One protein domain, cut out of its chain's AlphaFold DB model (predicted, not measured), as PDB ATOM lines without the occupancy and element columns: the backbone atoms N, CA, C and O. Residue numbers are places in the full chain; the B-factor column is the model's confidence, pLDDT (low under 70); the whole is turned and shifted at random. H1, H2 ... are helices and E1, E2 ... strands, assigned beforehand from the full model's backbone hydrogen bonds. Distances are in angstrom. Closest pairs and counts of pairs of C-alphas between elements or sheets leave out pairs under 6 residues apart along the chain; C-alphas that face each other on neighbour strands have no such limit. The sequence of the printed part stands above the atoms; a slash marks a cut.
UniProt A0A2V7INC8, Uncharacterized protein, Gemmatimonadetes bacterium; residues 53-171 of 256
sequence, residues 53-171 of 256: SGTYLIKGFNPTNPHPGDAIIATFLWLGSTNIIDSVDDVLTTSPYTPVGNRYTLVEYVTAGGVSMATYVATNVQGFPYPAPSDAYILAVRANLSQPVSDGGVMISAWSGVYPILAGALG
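Overview. This is residues 53 to 171 of the 256 residues of an uncharacterized protein of Gemmatimonadetes bacterium (UniProt A0A2V7INC8). Two strongly twisted sheets face each other as a sandwich, with E4, E5, E2 and E7 in one layer and E1, E6 and E3 in the other, their strands crossed at 38 degrees. The links E1 to E2, E3 to E4 and E5 to E6 lie at one end of the sandwich and the three tight links at the other, while the tiny helix H1 only grazes the four-stranded sheet. The printed part has 119 residues, with seven named strands, E1 to E7, followed by H1; both sheets are antiparallel, in the orders E4 - E5 - E2 - E7 and E1 - E6 - E3. The class is mostly strand, and the whole is compact, with a radius of gyration of the C-alphas of 14.1 A, but flat in outline, spanning 40 by 36 by 19 A.

Along the chain. E1, residues 54 to 60, begins at C-alpha 54 (259.657, 162.940, 143.397) and is 17.1 A long. E2, residues 71 to 79, measures 27.1 A, and E3, residues 85 to 92, 19.9 A. E4, residues 105 to 112, is 21.7 A long and E5, residues 115 to 122, 23.7 A. E6, residues 139 to 149, spans 22.9 A and bends by 106 degrees at residue 146. E7, residues 152 to 159, is 24.1 A long and ends at C-alpha 159 (237.754, 167.349, 124.897). H1, residues 166 to 169, is 4.8 A long and ends at C-alpha 169 (229.717, 170.363, 132.683).

Arrangement. In the larger sheet E4 and E5 form a hairpin, with N 110 and O 117 2.9 A apart. E5 and E2 are antiparallel neighbours, with N 74 and O 120 at 2.9 A, and so are E2 and E7, with N 75 and O 155 at 2.8 A. In the other sheet the inner strand E6 is antiparallel to E1, N 57 and O 143 being 3.0 A apart, and to E3, with N 142 and O 89 at 2.9 A. Between the sheets, the closest C-alphas of E1 and E7 are those of Leu 57 and Gly 153, 6.2 A apart, and those of E2 and E6 are Trp 78 and Val 149, 6.9 A. E1 and E4 are apart. H1 is too short for an O i to N i+4 pair; its one O i to N i+3 pair is within hydrogen-bond range.

Size, cuts and confidence. The C-alphas farthest apart, those of Gly 113 and Pro 133, are 42.3 A from each other. The printed part has no cut. The long links are E3 to E4, residues 93 to 104, and E5 to E6, residues 123 to 138. The mean pLDDT of the printed part is 93.5, and no printed residue is under 70.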
ATOM      1  N   SER A  53     258.549 159.897 139.647       92.88
ATOM      2  CA  SER A  53     258.931 159.978 141.065       92.88
ATOM      3  C   SER A  53     259.344 161.389 141.492       92.88
ATOM      4  O   SER A  53     259.671 162.243 140.667       92.88
ATOM      5  N   GLY A  54     259.338 161.639 142.804       95.69
ATOM      6  CA  GLY A  54     259.657 162.940 143.397       95.69
ATOM      7  C   GLY A  54     258.429 163.675 143.939       95.69
ATOM      8  O   GLY A  54     257.436 163.055 144.313       95.69
ATOM      9  N   THR A  55     258.518 165.002 144.052       97.12
ATOM     10  CA  THR A  55     257.509 165.866 144.705       97.12
ATOM     11  C   THR A  55     256.447 166.427 143.756       97.12
ATOM     12  O   THR A  55     255.606 167.222 144.174       97.12
ATOM     13  N   TYR A  56     256.460 166.030 142.485       97.19
ATOM     14  CA  TYR A  56     255.395 166.329 141.535       97.19
ATOM     15  C   TYR A  56     255.236 165.203 140.510       97.19
ATOM     16  O   TYR A  56     256.187 164.488 140.207       97.19
ATOM     17  N   LEU A  57     254.036 165.085 139.944       97.56
ATOM     18  CA  LEU A  57     253.733 164.239 138.784       97.56
ATOM     19  C   LEU A  57     253.303 165.163 137.647       97.56
ATOM     20  O   LEU A  57     252.398 165.969 137.854       97.56
ATOM     21  N   ILE A  58     253.934 165.088 136.472       97.44
ATOM     22  CA  ILE A  58     253.683 166.018 135.356       97.44
ATOM     23  C   ILE A  58     253.647 165.300 134.007       97.44
ATOM     24  O   ILE A  58     254.464 164.423 133.740       97.44
ATOM     25  N   LYS A  59     252.741 165.713 133.113       96.12
ATOM     26  CA  LYS A  59     252.793 165.311 131.700       96.12
ATOM     27  C   LYS A  59     252.257 166.393 130.777       96.12
ATOM     28  O   LYS A  59     251.255 167.031 131.081       96.12
ATOM     29  N   GLY A  60     252.928 166.565 129.637       95.56
ATOM     30  CA  GLY A  60     252.474 167.408 128.529       95.56
ATOM     31  C   GLY A  60     251.778 166.635 127.412       95.56
ATOM     32  O   GLY A  60     252.113 165.465 127.168       95.56
ATOM     33  N   PHE A  61     250.878 167.322 126.704       94.25
ATOM     34  CA  PHE A  61     250.053 166.787 125.610       94.25
ATOM     35  C   PHE A  61     250.831 166.329 124.361       94.25
ATOM     36  O   PHE A  61     250.280 165.554 123.593       94.25
ATOM     37  N   ASN A  62     252.107 166.724 124.227       90.38
ATOM     38  CA  ASN A  62     253.120 166.377 123.204       90.38
ATOM     39  C   ASN A  62     252.697 165.371 122.099       90.38
ATOM     40  O   ASN A  62     252.380 164.223 122.423       90.38
ATOM     41  N   PRO A  63     252.841 165.705 120.800       89.31
ATOM     42  CA  PRO A  63     253.614 166.830 120.251       89.31
ATOM     43  C   PRO A  63     252.805 168.122 120.035       89.31
ATOM     44  O   PRO A  63     253.333 169.093 119.507       89.31
ATOM     45  N   THR A  64     251.524 168.156 120.403       90.62
ATOM     46  CA  THR A  64     250.637 169.307 120.159       90.62
ATOM     47  C   THR A  64     249.907 169.746 121.425       90.62
ATOM     48  O   THR A  64     249.815 168.988 122.386       90.62
ATOM     49  N   ASN A  65     249.396 170.982 121.419       94.88
ATOM     50  CA  ASN A  65     248.510 171.502 122.465       94.88
ATOM     51  C   ASN A  65     247.041 171.216 122.135       94.88
ATOM     52  O   ASN A  65     246.714 171.175 120.942       94.88
ATOM     53  N   PRO A  66     246.168 171.066 123.148       94.38
ATOM     54  CA  PRO A  66     244.723 170.954 122.953       94.38
ATOM     55  C   PRO A  66     244.138 172.269 122.422       94.38
ATOM     56  O   PRO A  66     244.842 173.279 122.360       94.38
ATOM     57  N   HIS A  67     242.863 172.292 122.034       94.81
ATOM     58  CA  HIS A  67     242.242 173.532 121.579       94.81
ATOM     59  C   HIS A  67     241.974 174.470 122.776       94.81
ATOM     60  O   HIS A  67     241.506 174.030 123.830       94.81
ATOM     61  N   PRO A  68     242.222 175.786 122.647       95.88
ATOM     62  CA  PRO A  68     241.753 176.757 123.626       95.88
ATOM     63  C   PRO A  68     240.220 176.725 123.695       95.88
ATOM     64  O   PRO A  68     239.541 176.940 122.691       95.88
ATOM     65  N   GLY A  69     239.679 176.464 124.882       94.44
ATOM     66  CA  GLY A  69     238.254 176.220 125.118       94.44
ATOM     67  C   GLY A  69     237.912 174.777 125.501       94.44
ATOM     68  O   GLY A  69     236.819 174.555 126.021       94.44
ATOM     69  N   ASP A  70     238.834 173.826 125.329       93.94
ATOM     70  CA  ASP A  70     238.624 172.424 125.710       93.94
ATOM     71  C   ASP A  70     238.373 172.254 127.218       93.94
ATOM     72  O   ASP A  70     238.696 173.112 128.052       93.94
ATOM     73  N   ALA A  71     237.826 171.099 127.593       94.12
ATOM     74  CA  ALA A  71     237.983 170.579 128.943       94.12
ATOM     75  C   ALA A  71     239.172 169.617 129.008       94.12
ATOM     76  O   ALA A  71     239.294 168.720 128.176       94.12
ATOM     77  N   ILE A  72     240.011 169.769 130.032       95.62
ATOM     78  CA  ILE A  72     241.088 168.833 130.356       95.62
ATOM     79  C   ILE A  72     240.653 167.962 131.530       95.62
ATOM     80  O   ILE A  72     240.303 168.472 132.598       95.62
ATOM     81  N   ILE A  73     240.744 166.645 131.347       94.44
ATOM     82  CA  ILE A  73     240.659 165.655 132.422       94.44
ATOM     83  C   ILE A  73     242.079 165.163 132.702       94.44
ATOM     84  O   ILE A  73     242.731 164.617 131.810       94.44
ATOM     85  N   ALA A  74     242.549 165.346 133.935       96.12
ATOM     86  CA  ALA A  74     243.872 164.942 134.395       96.12
ATOM     87  C   ALA A  74     243.738 163.996 135.591       96.12
ATOM     88  O   ALA A  74     243.184 164.367 136.623       96.12
ATOM     89  N   THR A  75     244.229 162.767 135.451       95.00
ATOM     90  CA  THR A  75     244.166 161.752 136.508       95.00
ATOM     91  C   THR A  75     245.557 161.320 136.917       95.00
ATOM     92  O   THR A  75     246.349 160.897 136.081       95.00
ATOM     93  N   PHE A  76     245.829 161.410 138.212       95.56
ATOM     94  CA  PHE A  76     247.103 161.069 138.833       95.56
ATOM     95  C   PHE A  76     246.966 159.752 139.588       95.56
ATOM     96  O   PHE A  76     245.940 159.525 140.231       95.56
ATOM     97  N   LEU A  77     247.992 158.905 139.532       92.69
ATOM     98  CA  LEU A  77     248.078 157.643 140.265       92.69
ATOM     99  C   LEU A  77     249.405 157.584 141.024       92.69
ATOM    100  O   LEU A  77     250.423 158.036 140.507       92.69
ATOM    101  N   TRP A  78     249.408 157.022 142.231       91.88
ATOM    102  CA  TRP A  78     250.628 156.831 143.023       91.88
ATOM    103  C   TRP A  78     250.488 155.690 144.032       91.88
ATOM    104  O   TRP A  78     249.381 155.279 144.397       91.88
ATOM    105  N   LEU A  79     251.626 155.191 144.519       84.88
ATOM    106  CA  LEU A  79     251.660 154.258 145.644       84.88
ATOM    107  C   LEU A  79     251.330 154.987 146.954       84.88
ATOM    108  O   LEU A  79     252.035 155.905 147.369       84.88
ATOM    109  N   GLY A  80     250.264 154.564 147.631       84.19
ATOM    110  CA  GLY A  80     249.803 155.172 148.875       84.19
ATOM    111  C   GLY A  80     248.331 154.897 149.170       84.19
ATOM    112  O   GLY A  80     247.609 154.319 148.358       84.19
ATOM    113  N   SER A  81     247.880 155.330 150.348       86.62
ATOM    114  CA  SER A  81     246.490 155.187 150.812       86.62
ATOM    115  C   SER A  81     245.881 156.495 151.335       86.62
ATOM    116  O   SER A  81     244.968 156.484 152.162       86.62
ATOM    117  N   THR A  82     246.436 157.631 150.922       91.62
ATOM    118  CA  THR A  82     246.098 158.977 151.403       91.62
ATOM    119  C   THR A  82     246.228 159.966 150.256       91.62
ATOM    120  O   THR A  82     247.147 159.828 149.445       91.62
ATOM    121  N   ASN A  83     245.370 160.991 150.220       96.12
ATOM    122  CA  ASN A  83     245.527 162.070 149.254       96.12
ATOM    123  C   ASN A  83     246.736 162.933 149.640       96.12
ATOM    124  O   ASN A  83     246.809 163.418 150.768       96.12
ATOM    125  N   ILE A  84     247.680 163.080 148.713       97.44
ATOM    126  CA  ILE A  84     248.930 163.830 148.896       97.44
ATOM    127  C   ILE A  84     249.051 165.013 147.932       97.44
ATOM    128  O   ILE A  84     250.075 165.686 147.940       97.44
ATOM    129  N   ILE A  85     248.051 165.252 147.080       98.50
ATOM    130  CA  ILE A  85     248.078 166.336 146.097       98.50
ATOM    131  C   ILE A  85     247.623 167.628 146.778       98.50
ATOM    132  O   ILE A  85     246.441 167.790 147.081       98.50
ATOM    133  N   ASP A  86     248.557 168.559 146.979       98.00
ATOM    134  CA  ASP A  86     248.270 169.889 147.536       98.00
ATOM    135  C   ASP A  86     247.600 170.794 146.497       98.00
ATOM    136  O   ASP A  86     246.713 171.594 146.805       98.00
ATOM    137  N   SER A  87     248.030 170.684 145.240       98.06
ATOM    138  CA  SER A  87     247.484 171.452 144.123       98.06
ATOM    139  C   SER A  87     247.716 170.749 142.792       98.06
ATOM    140  O   SER A  87     248.671 169.990 142.633       98.06
ATOM    141  N   VAL A  88     246.848 171.046 141.825       98.75
ATOM    142  CA  VAL A  88     247.081 170.752 140.411       98.75
ATOM    143  C   VAL A  88     247.143 172.080 139.673       98.75
ATOM    144  O   VAL A  88     246.225 172.897 139.796       98.75
ATOM    145  N   ASP A  89     248.233 172.290 138.949       98.38
ATOM    146  CA  ASP A  89     248.464 173.441 138.085       98.38
ATOM    147  C   ASP A  89     248.790 172.993 136.657       98.38
ATOM    148  O   ASP A  89     249.002 171.809 136.376       98.38
ATOM    149  N   ASP A  90     248.780 173.950 135.736       98.44
ATOM    150  CA  ASP A  90     249.267 173.765 134.381       98.44
ATOM    151  C   ASP A  90     250.380 174.749 134.031       98.44
ATOM    152  O   ASP A  90     250.447 175.893 134.497       98.44
ATOM    153  N   VAL A  91     251.292 174.259 133.200       98.44
ATOM    154  CA  VAL A  91     252.516 174.946 132.805       98.44
ATOM    155  C   VAL A  91     252.805 174.711 131.326       98.44
ATOM    156  O   VAL A  91     252.428 173.689 130.760       98.44
ATOM    157  N   LEU A  92     253.534 175.632 130.705       97.94
ATOM    158  CA  LEU A  92     254.220 175.384 129.441       97.94
ATOM    159  C   LEU A  92     255.554 174.686 129.721       97.94
ATOM    160  O   LEU A  92     256.246 175.068 130.668       97.94
ATOM    161  N   THR A  93     255.954 173.739 128.868       96.50
ATOM    162  CA  THR A  93     257.232 172.986 128.900       96.50
ATOM    163  C   THR A  93     258.499 173.826 128.659       96.50
ATOM    164  O   THR A  93     259.547 173.299 128.280       96.50
ATOM    165  N   THR A  94     258.440 175.134 128.902       96.38
ATOM    166  CA  THR A  94     259.597 176.029 128.870       96.38
ATOM    167  C   THR A  94     260.597 175.655 129.969       96.38
ATOM    168  O   THR A  94     260.263 174.956 130.926       96.38
ATOM    169  N   SER A  95     261.828 176.164 129.876       94.38
ATOM    170  CA  SER A  95     262.824 176.048 130.947       94.38
ATOM    171  C   SER A  95     263.161 177.439 131.504       94.38
ATOM    172  O   SER A  95     263.765 178.232 130.777       94.38
ATOM    173  N   PRO A  96     262.776 177.773 132.755       95.00
ATOM    174  CA  PRO A  96     261.922 176.994 133.663       95.00
ATOM    175  C   PRO A  96     260.462 176.910 133.176       95.00
ATOM    176  O   PRO A  96     260.051 177.673 132.300       95.00
ATOM    177  N   TYR A  97     259.675 176.004 133.766       97.19
ATOM    178  CA  TYR A  97     258.245 175.855 133.473       97.19
ATOM    179  C   TYR A  97     257.486 177.172 133.705       97.19
ATOM    180  O   TYR A  97     257.555 177.741 134.796       97.19
ATOM    181  N   THR A  98     256.742 177.643 132.700       97.81
ATOM    182  CA  THR A  98     255.944 178.880 132.785       97.81
ATOM    183  C   THR A  98     254.510 178.540 133.193       97.81
ATOM    184  O   THR A  98     253.862 177.813 132.445       97.81
ATOM    185  N   PRO A  99     253.980 179.039 134.326       97.81
ATOM    186  CA  PRO A  99     252.586 178.810 134.715       97.81
ATOM    187  C   PRO A  99     251.585 179.352 133.689       97.81
ATOM    188  O   PRO A  99     251.778 180.449 133.166       97.81
ATOM    189  N   VAL A 100     250.506 178.606 133.445       98.25
ATOM    190  CA  VAL A 100     249.395 179.012 132.564       98.25
ATOM    191  C   VAL A 100     248.207 179.506 133.396       98.25
ATOM    192  O   VAL A 100     247.745 180.626 133.193       98.25
ATOM    193  N   GLY A 101     247.780 178.736 134.401       97.69
ATOM    194  CA  GLY A 101     246.850 179.185 135.442       97.69
ATOM    195  C   GLY A 101     245.392 178.753 135.263       97.69
ATOM    196  O   GLY A 101     244.504 179.402 135.822       97.69
ATOM    197  N   ASN A 102     245.112 177.675 134.524       98.38
ATOM    198  CA  ASN A 102     243.755 177.131 134.447       98.38
ATOM    199  C   ASN A 102     243.349 176.451 135.765       98.38
ATOM    200  O   ASN A 102     244.161 175.867 136.486       98.38
ATOM    201  N   ARG A 103     242.056 176.523 136.108       97.81
ATOM    202  CA  ARG A 103     241.552 176.020 137.393       97.81
ATOM    203  C   ARG A 103     241.169 174.544 137.322       97.81
ATOM    204  O   ARG A 103     240.061 174.201 136.918       97.81
ATOM    205  N   TYR A 104     242.044 173.693 137.846       98.31
ATOM    206  CA  TYR A 104     241.756 172.283 138.098       98.31
ATOM    207  C   TYR A 104     240.965 172.102 139.398       98.31
ATOM    208  O   TYR A 104     241.315 172.650 140.446       98.31
ATOM    209  N   THR A 105     239.894 171.313 139.331       97.38
ATOM    210  CA  THR A 105     239.039 170.957 140.472       97.38
ATOM    211  C   THR A 105     239.038 169.447 140.652       97.38
ATOM    212  O   THR A 105     238.828 168.724 139.680       97.38
ATOM    213  N   LEU A 106     239.263 168.975 141.881       96.69
ATOM    214  CA  LEU A 106     239.158 167.556 142.223       96.69
ATOM    215  C   LEU A 106     237.706 167.105 142.033       96.69
ATOM    216  O   LEU A 106     236.808 167.648 142.676       96.69
ATOM    217  N   VAL A 107     237.495 166.124 141.161       93.69
ATOM    218  CA  VAL A 107     236.192 165.489 140.935       93.69
ATOM    219  C   VAL A 107     236.075 164.223 141.767       93.69
ATOM    220  O   VAL A 107     235.059 164.012 142.418       93.69
ATOM    221  N   GLU A 108     237.118 163.394 141.779       92.38
ATOM    222  CA  GLU A 108     237.074 162.095 142.441       92.38
ATOM    223  C   GLU A 108     238.451 161.703 142.985       92.38
ATOM    224  O   GLU A 108     239.469 161.904 142.327       92.38
ATOM    225  N   TYR A 109     238.475 161.134 144.191       94.44
ATOM    226  CA  TYR A 109     239.656 160.538 144.809       94.44
ATOM    227  C   TYR A 109     239.300 159.147 145.331       94.44
ATOM    228  O   TYR A 109     238.329 158.988 146.071       94.44
ATOM    229  N   VAL A 110     240.107 158.150 144.969       90.38
ATOM    230  CA  VAL A 110     239.942 156.751 145.376       90.38
ATOM    231  C   VAL A 110     241.260 156.166 145.863       90.38
ATOM    232  O   VAL A 110     242.340 156.557 145.427       90.38
ATOM    233  N   THR A 111     241.172 155.184 146.756       87.50
ATOM    234  CA  THR A 111     242.328 154.427 147.248       87.50
ATOM    235  C   THR A 111     241.937 152.975 147.492       87.50
ATOM    236  O   THR A 111     241.010 152.704 148.255       87.50
ATOM    237  N   ALA A 112     242.666 152.035 146.892       82.69
ATOM    238  CA  ALA A 112     242.520 150.603 147.139       82.69
ATOM    239  C   ALA A 112     243.810 149.845 146.803       82.69
ATOM    240  O   ALA A 112     244.585 150.253 145.945       82.69
ATOM    241  N   GLY A 113     244.059 148.724 147.487       75.00
ATOM    242  CA  GLY A 113     245.198 147.845 147.181       75.00
ATOM    243  C   GLY A 113     246.590 148.475 147.352       75.00
ATOM    244  O   GLY A 113     247.555 147.940 146.822       75.00
ATOM    245  N   GLY A 114     246.701 149.601 148.069       79.06
ATOM    246  CA  GLY A 114     247.946 150.371 148.191       79.06
ATOM    247  C   GLY A 114     248.213 151.344 147.036       79.06
ATOM    248  O   GLY A 114     249.290 151.935 146.996       79.06
ATOM    249  N   VAL A 115     247.252 151.523 146.124       83.88
ATOM    250  CA  VAL A 115     247.276 152.536 145.065       83.88
ATOM    251  C   VAL A 115     246.226 153.598 145.370       83.88
ATOM    252  O   VAL A 115     245.079 153.285 145.698       83.88
ATOM    253  N   SER A 116     246.620 154.857 145.231       90.50
ATOM    254  CA  SER A 116     245.740 156.021 145.287       90.50
ATOM    255  C   SER A 116     245.623 156.645 143.898       90.50
ATOM    256  O   SER A 116     246.586 156.641 143.129       90.50
ATOM    257  N   MET A 117     244.440 157.160 143.567       92.94
ATOM    258  CA  MET A 117     244.153 157.803 142.287       92.94
ATOM    259  C   MET A 117     243.245 159.018 142.493       92.94
ATOM    260  O   MET A 117     242.270 158.945 143.241       92.94
ATOM    261  N   ALA A 118     243.549 160.128 141.821       96.00
ATOM    262  CA  ALA A 118     242.763 161.359 141.877       96.00
ATOM    263  C   ALA A 118     242.529 161.942 140.481       96.00
ATOM    264  O   ALA A 118     243.484 162.166 139.737       96.00
ATOM    265  N   THR A 119     241.271 162.243 140.167       95.12
ATOM    266  CA  THR A 119     240.831 162.827 138.895       95.12
ATOM    267  C   THR A 119     240.460 164.290 139.092       95.12
ATOM    268  O   THR A 119     239.561 164.621 139.869       95.12
ATOM    269  N   TYR A 120     241.125 165.166 138.347       97.31
ATOM    270  CA  TYR A 120     240.877 166.600 138.298       97.31
ATOM    271  C   TYR A 120     240.337 167.004 136.927       97.31
ATOM    272  O   TYR A 120     240.740 166.453 135.901       97.31
ATOM    273  N   VAL A 121     239.458 168.005 136.907       96.25
ATOM    274  CA  VAL A 121     238.909 168.584 135.673       96.25
ATOM    275  C   VAL A 121     239.106 170.097 135.663       96.25
ATOM    276  O   VAL A 121     238.855 170.768 136.670       96.25
ATOM    277  N   ALA A 122     239.524 170.623 134.515       97.25
ATOM    278  CA  ALA A 122     239.455 172.036 134.157       97.25
ATOM    279  C   ALA A 122     238.587 172.178 132.895       97.25
ATOM    280  O   ALA A 122     238.720 171.380 131.971       97.25
ATOM    281  N   THR A 123     237.696 173.169 132.844       95.56
ATOM    282  CA  THR A 123     236.827 173.454 131.683       95.56
ATOM    283  C   THR A 123     237.181 174.804 131.078       95.56
ATOM    284  O   THR A 123     237.542 175.714 131.823       95.56
ATOM    285  N   ASN A 124     237.022 174.957 129.757       96.00
ATOM    286  CA  ASN A 124     237.376 176.180 129.032       96.00
ATOM    287  C   ASN A 124     238.828 176.601 129.305       96.00
ATOM    288  O   ASN A 124     239.089 177.690 129.820       96.00
ATOM    289  N   VAL A 125     239.771 175.706 129.004       97.56
ATOM    290  CA  VAL A 125     241.197 175.958 129.237       97.56
ATOM    291  C   VAL A 125     241.739 176.977 128.233       97.56
ATOM    292  O   VAL A 125     241.438 176.916 127.043       97.56
ATOM    293  N   GLN A 126     242.506 177.952 128.712       97.38
ATOM    294  CA  GLN A 126     242.968 179.108 127.936       97.38
ATOM    295  C   GLN A 126     244.419 179.471 128.299       97.38
ATOM    296  O   GLN A 126     245.023 178.865 129.181       97.38
ATOM    297  N   GLY A 127     244.983 180.491 127.644       96.62
ATOM    298  CA  GLY A 127     246.240 181.125 128.074       96.62
ATOM    299  C   GLY A 127     247.536 180.465 127.589       96.62
ATOM    300  O   GLY A 127     248.615 180.901 127.979       96.62
ATOM    301  N   PHE A 128     247.455 179.460 126.716       96.75
ATOM    302  CA  PHE A 128     248.605 178.788 126.103       96.75
ATOM    303  C   PHE A 128     248.609 178.954 124.568       96.75
ATOM    304  O   PHE A 128     247.550 179.175 123.973       96.75
ATOM    305  N   PRO A 129     249.770 178.854 123.890       95.56
ATOM    306  CA  PRO A 129     249.837 178.961 122.432       95.56
ATOM    307  C   PRO A 129     249.119 177.807 121.720       95.56
ATOM    308  O   PRO A 129     249.356 176.640 122.036       95.56
ATOM    309  N   TYR A 130     248.301 178.122 120.713       93.06
ATOM    310  CA  TYR A 130     247.688 177.132 119.827       93.06
ATOM    311  C   TYR A 130     247.762 177.576 118.350       93.06
ATOM    312  O   TYR A 130     247.305 178.680 118.040       93.06
ATOM    313  N   PRO A 131     248.292 176.741 117.431       90.75
ATOM    314  CA  PRO A 131     249.074 175.532 117.710       90.75
ATOM    315  C   PRO A 131     250.355 175.856 118.505       90.75
ATOM    316  O   PRO A 131     250.770 177.013 118.594       90.75
ATOM    317  N   ALA A 132     250.984 174.839 119.098       92.50
ATOM    318  CA  ALA A 132     252.246 175.026 119.811       92.50
ATOM    319  C   ALA A 132     253.353 175.481 118.828       92.50
ATOM    320  O   ALA A 132     253.548 174.820 117.807       92.50
ATOM    321  N   PRO A 133     254.094 176.575 119.098       93.19
ATOM    322  CA  PRO A 133     255.157 177.049 118.207       93.19
ATOM    323  C   PRO A 133     256.405 176.150 118.219       93.19
ATOM    324  O   PRO A 133     257.196 176.196 117.279       93.19
ATOM    325  N   SER A 134     256.596 175.350 119.275       93.25
ATOM    326  CA  SER A 134     257.574 174.258 119.367       93.25
ATOM    327  C   SER A 134     257.283 173.376 120.590       93.25
ATOM    328  O   SER A 134     256.480 173.750 121.449       93.25
ATOM    329  N   ASP A 135     258.001 172.256 120.719       90.38
ATOM    330  CA  ASP A 135     257.919 171.323 121.860       90.38
ATOM    331  C   ASP A 135     258.231 171.971 123.230       90.38
ATOM    332  O   ASP A 135     257.888 171.427 124.281       90.38
ATOM    333  N   ALA A 136     258.851 173.157 123.239       91.75
ATOM    334  CA  ALA A 136     259.118 173.949 124.446       91.75
ATOM    335  C   ALA A 136     257.908 174.778 124.928       91.75
ATOM    336  O   ALA A 136     257.994 175.441 125.957       91.75
ATOM    337  N   TYR A 137     256.796 174.779 124.187       96.19
ATOM    338  CA  TYR A 137     255.566 175.514 124.509       96.19
ATOM    339  C   TYR A 137     254.358 174.575 124.632       96.19
ATOM    340  O   TYR A 137     253.218 174.967 124.367       96.19
ATOM    341  N   ILE A 138     254.609 173.326 125.024       97.44
ATOM    342  CA  ILE A 138     253.569 172.323 125.215       97.44
ATOM    343  C   ILE A 138     252.903 172.528 126.572       97.44
ATOM    344  O   ILE A 138     253.575 172.678 127.590       97.44
ATOM    345  N   LEU A 139     251.575 172.508 126.587       98.12
ATOM    346  CA  LEU A 139     250.773 172.517 127.797       98.12
ATOM    347  C   LEU A 139     250.961 171.191 128.537       98.12
ATOM    348  O   LEU A 139     250.749 170.108 127.979       98.12
ATOM    349  N   ALA A 140     251.338 171.290 129.804       98.12
ATOM    350  CA  ALA A 140     251.488 170.182 130.723       98.12
ATOM    351  C   ALA A 140     250.691 170.415 132.000       98.12
ATOM    352  O   ALA A 140     250.634 171.532 132.508       98.12
ATOM    353  N   VAL A 141     250.101 169.342 132.522       98.62
ATOM    354  CA  VAL A 141     249.374 169.350 133.795       98.62
ATOM    355  C   VAL A 141     250.244 168.686 134.847       98.62
ATOM    356  O   VAL A 141     250.819 167.621 134.593       98.62
ATOM    357  N   ARG A 142     250.343 169.310 136.019       98.56
ATOM    358  CA  ARG A 142     251.205 168.890 137.121       98.56
ATOM    359  C   ARG A 142     250.429 168.842 138.432       98.56
ATOM    360  O   ARG A 142     249.794 169.817 138.817       98.56
ATOM    361  N   ALA A 143     250.538 167.731 139.152       98.69
ATOM    362  CA  ALA A 143     250.171 167.650 140.561       98.69
ATOM    363  C   ALA A 143     251.406 167.938 141.421       98.69
ATOM    364  O   ALA A 143     252.418 167.252 141.283       98.69
ATOM    365  N   ASN A 144     251.311 168.920 142.318       98.31
ATOM    366  CA  ASN A 144     252.312 169.198 143.347       98.31
ATOM    367  C   ASN A 144     251.959 168.392 144.608       98.31
ATOM    368  O   ASN A 144     250.801 168.409 145.041       98.31
ATOM    369  N   LEU A 145     252.932 167.679 145.181       98.44
ATOM    370  CA  LEU A 145     252.705 166.700 146.247       98.44
ATOM    371  C   LEU A 145     253.280 167.156 147.596       98.44
ATOM    372  O   LEU A 145     254.424 167.608 147.667       98.44
ATOM    373  N   SER A 146     252.529 166.918 148.674       98.00
ATOM    374  CA  SER A 146     252.926 167.217 150.061       98.00
ATOM    375  C   SER A 146     254.063 166.337 150.587       98.00
ATOM    376  O   SER A 146     254.713 166.663 151.581       98.00
ATOM    377  N   GLN A 147     254.312 165.210 149.922       96.06
ATOM    378  CA  GLN A 147     255.406 164.284 150.194       96.06
ATOM    379  C   GLN A 147     255.853 163.617 148.885       96.06
ATOM    380  O   GLN A 147     255.024 163.424 147.992       96.06
ATOM    381  N   PRO A 148     257.144 163.265 148.739       95.31
ATOM    382  CA  PRO A 148     257.635 162.637 147.524       95.31
ATOM    383  C   PRO A 148     257.073 161.223 147.351       95.31
ATOM    384  O   PRO A 148     256.996 160.456 148.312       95.31
ATOM    385  N   VAL A 149     256.754 160.854 146.111       93.00
ATOM    386  CA  VAL A 149     256.424 159.473 145.736       93.00
ATOM    387  C   VAL A 149     257.646 158.768 145.161       93.00
ATOM    388  O   VAL A 149     258.454 159.372 144.454       93.00
ATOM    389  N   SER A 150     257.777 157.477 145.465       87.94
ATOM    390  CA  SER A 150     258.766 156.605 144.823       87.94
ATOM    391  C   SER A 150     258.333 156.163 143.429       87.94
ATOM    392  O   SER A 150     259.187 155.813 142.628       87.94
ATOM    393  N   ASP A 151     257.020 156.124 143.188       85.12
ATOM    394  CA  ASP A 151     256.421 155.693 141.931       85.12
ATOM    395  C   ASP A 151     254.990 156.237 141.792       85.12
ATOM    396  O   ASP A 151     254.248 156.358 142.781       85.12
ATOM    397  N   GLY A 152     254.609 156.547 140.561       89.94
ATOM    398  CA  GLY A 152     253.339 157.135 140.191       89.94
ATOM    399  C   GLY A 152     253.274 157.476 138.708       89.94
ATOM    400  O   GLY A 152     254.114 157.088 137.897       89.94
ATOM    401  N   GLY A 153     252.233 158.203 138.333       90.69
ATOM    402  CA  GLY A 153     252.007 158.579 136.951       90.69
ATOM    403  C   GLY A 153     250.796 159.473 136.773       90.69
ATOM    404  O   GLY A 153     250.086 159.818 137.721       90.69
ATOM    405  N   VAL A 154     250.569 159.861 135.527       93.44
ATOM    406  CA  VAL A 154     249.505 160.782 135.147       93.44
ATOM    407  C   VAL A 154     249.000 160.459 133.746       93.44
ATOM    408  O   VAL A 154     249.777 160.194 132.832       93.44
ATOM    409  N   MET A 155     247.684 160.523 133.580       91.31
ATOM    410  CA  MET A 155     246.981 160.399 132.311       91.31
ATOM    411  C   MET A 155     246.140 161.658 132.085       91.31
ATOM    412  O   MET A 155     245.343 162.042 132.942       91.31
ATOM    413  N   ILE A 156     246.332 162.302 130.937       92.62
ATOM    414  CA  ILE A 156     245.663 163.544 130.535       92.62
ATOM    415  C   ILE A 156     244.899 163.345 129.229       92.62
ATOM    416  O   ILE A 156     245.355 162.649 128.322       92.62
ATOM    417  N   SER A 157     243.736 163.977 129.124       90.62
ATOM    418  CA  SER A 157     242.932 164.019 127.900       90.62
ATOM    419  C   SER A 157     242.236 165.369 127.756       90.62
ATOM    420  O   SER A 157     241.923 166.005 128.764       90.62
ATOM    421  N   ALA A 158     242.018 165.797 126.516       91.25
ATOM    422  CA  ALA A 158     241.349 167.041 126.161       91.25
ATOM    423  C   ALA A 158     240.122 166.773 125.282       91.25
ATOM    424  O   ALA A 158     240.126 165.839 124.477       91.25
ATOM    425  N   TRP A 159     239.077 167.579 125.471       88.88
ATOM    426  CA  TRP A 159     237.754 167.349 124.897       88.88
ATOM    427  C   TRP A 159     237.101 168.666 124.463       88.88
ATOM    428  O   TRP A 159     236.767 169.505 125.311       88.88
ATOM    429  N   SER A 160     236.868 168.807 123.156       88.62
ATOM    430  CA  SER A 160     236.081 169.897 122.573       88.62
ATOM    431  C   SER A 160     234.612 169.872 123.015       88.62
ATOM    432  O   SER A 160     234.047 168.835 123.363       88.62
ATOM    433  N   GLY A 161     233.947 171.030 122.945       85.19
ATOM    434  CA  GLY A 161     232.483 171.144 123.066       85.19
ATOM    435  C   GLY A 161     231.899 170.959 124.474       85.19
ATOM    436  O   GLY A 161     230.683 171.056 124.645       85.19
ATOM    437  N   VAL A 162     232.735 170.731 125.488       87.38
ATOM    438  CA  VAL A 162     232.311 170.651 126.893       87.38
ATOM    439  C   VAL A 162     231.849 172.025 127.392       87.38
ATOM    440  O   VAL A 162     232.417 173.059 127.042       87.38
ATOM    441  N   TYR A 163     230.804 172.053 128.227       88.81
ATOM    442  CA  TYR A 163     230.268 173.302 128.773       88.81
ATOM    443  C   TYR A 163     231.355 174.067 129.568       88.81
ATOM    444  O   TYR A 163     232.050 173.463 130.386       88.81
ATOM    445  N   PRO A 164     231.529 175.388 129.372       88.75
ATOM    446  CA  PRO A 164     232.725 176.097 129.842       88.75
ATOM    447  C   PRO A 164     232.813 176.270 131.365       88.75
ATOM    448  O   PRO A 164     233.873 176.618 131.883       88.75
ATOM    449  N   ILE A 165     231.717 176.037 132.096       91.12
ATOM    450  CA  ILE A 165     231.642 176.167 133.556       91.12
ATOM    451  C   ILE A 165     231.470 174.777 134.166       91.12
ATOM    452  O   ILE A 165     230.434 174.143 133.964       91.12
ATOM    453  N   LEU A 166     232.431 174.336 134.983       88.06
ATOM    454  CA  LEU A 166     232.444 172.996 135.583       88.06
ATOM    455  C   LEU A 166     231.112 172.582 136.233       88.06
ATOM    456  O   LEU A 166     230.672 171.456 136.037       88.06
ATOM    457  N   ALA A 167     230.430 173.487 136.942       88.12
ATOM    458  CA  ALA A 167     229.152 173.198 137.603       88.12
ATOM    459  C   ALA A 167     227.995 172.830 136.645       88.12
ATOM    460  O   ALA A 167     227.022 172.225 137.084       88.12
ATOM    461  N   GLY A 168     228.086 173.192 135.359       84.62
ATOM    462  CA  GLY A 168     227.159 172.758 134.305       84.62
ATOM    463  C   GLY A 168     227.731 171.685 133.370       84.62
ATOM    464  O   GLY A 168     226.996 171.145 132.550       84.62
ATOM    465  N   ALA A 169     229.029 171.381 133.479       85.81
ATOM    466  CA  ALA A 169     229.717 170.363 132.683       85.81
ATOM    467  C   ALA A 169     229.809 169.008 133.399       85.81
ATOM    468  O   ALA A 169     229.747 167.957 132.765       85.81
ATOM    469  N   LEU A 170     229.986 169.033 134.721       87.00
ATOM    470  CA  LEU A 170     230.184 167.848 135.540       87.00
ATOM    471  C   LEU A 170     228.838 167.206 135.888       87.00
ATOM    472  O   LEU A 170     228.075 167.721 136.703       87.00
ATOM    473  N   GLY A 171     228.570 166.058 135.270       85.38
ATOM    474  CA  GLY A 171     227.459 165.187 135.641       85.38
ATOM    475  C   GLY A 171     227.724 164.385 136.920       85.38
ATOM    476  O   GLY A 171     228.682 164.614 137.662       85.38
TER     477      GLY A 171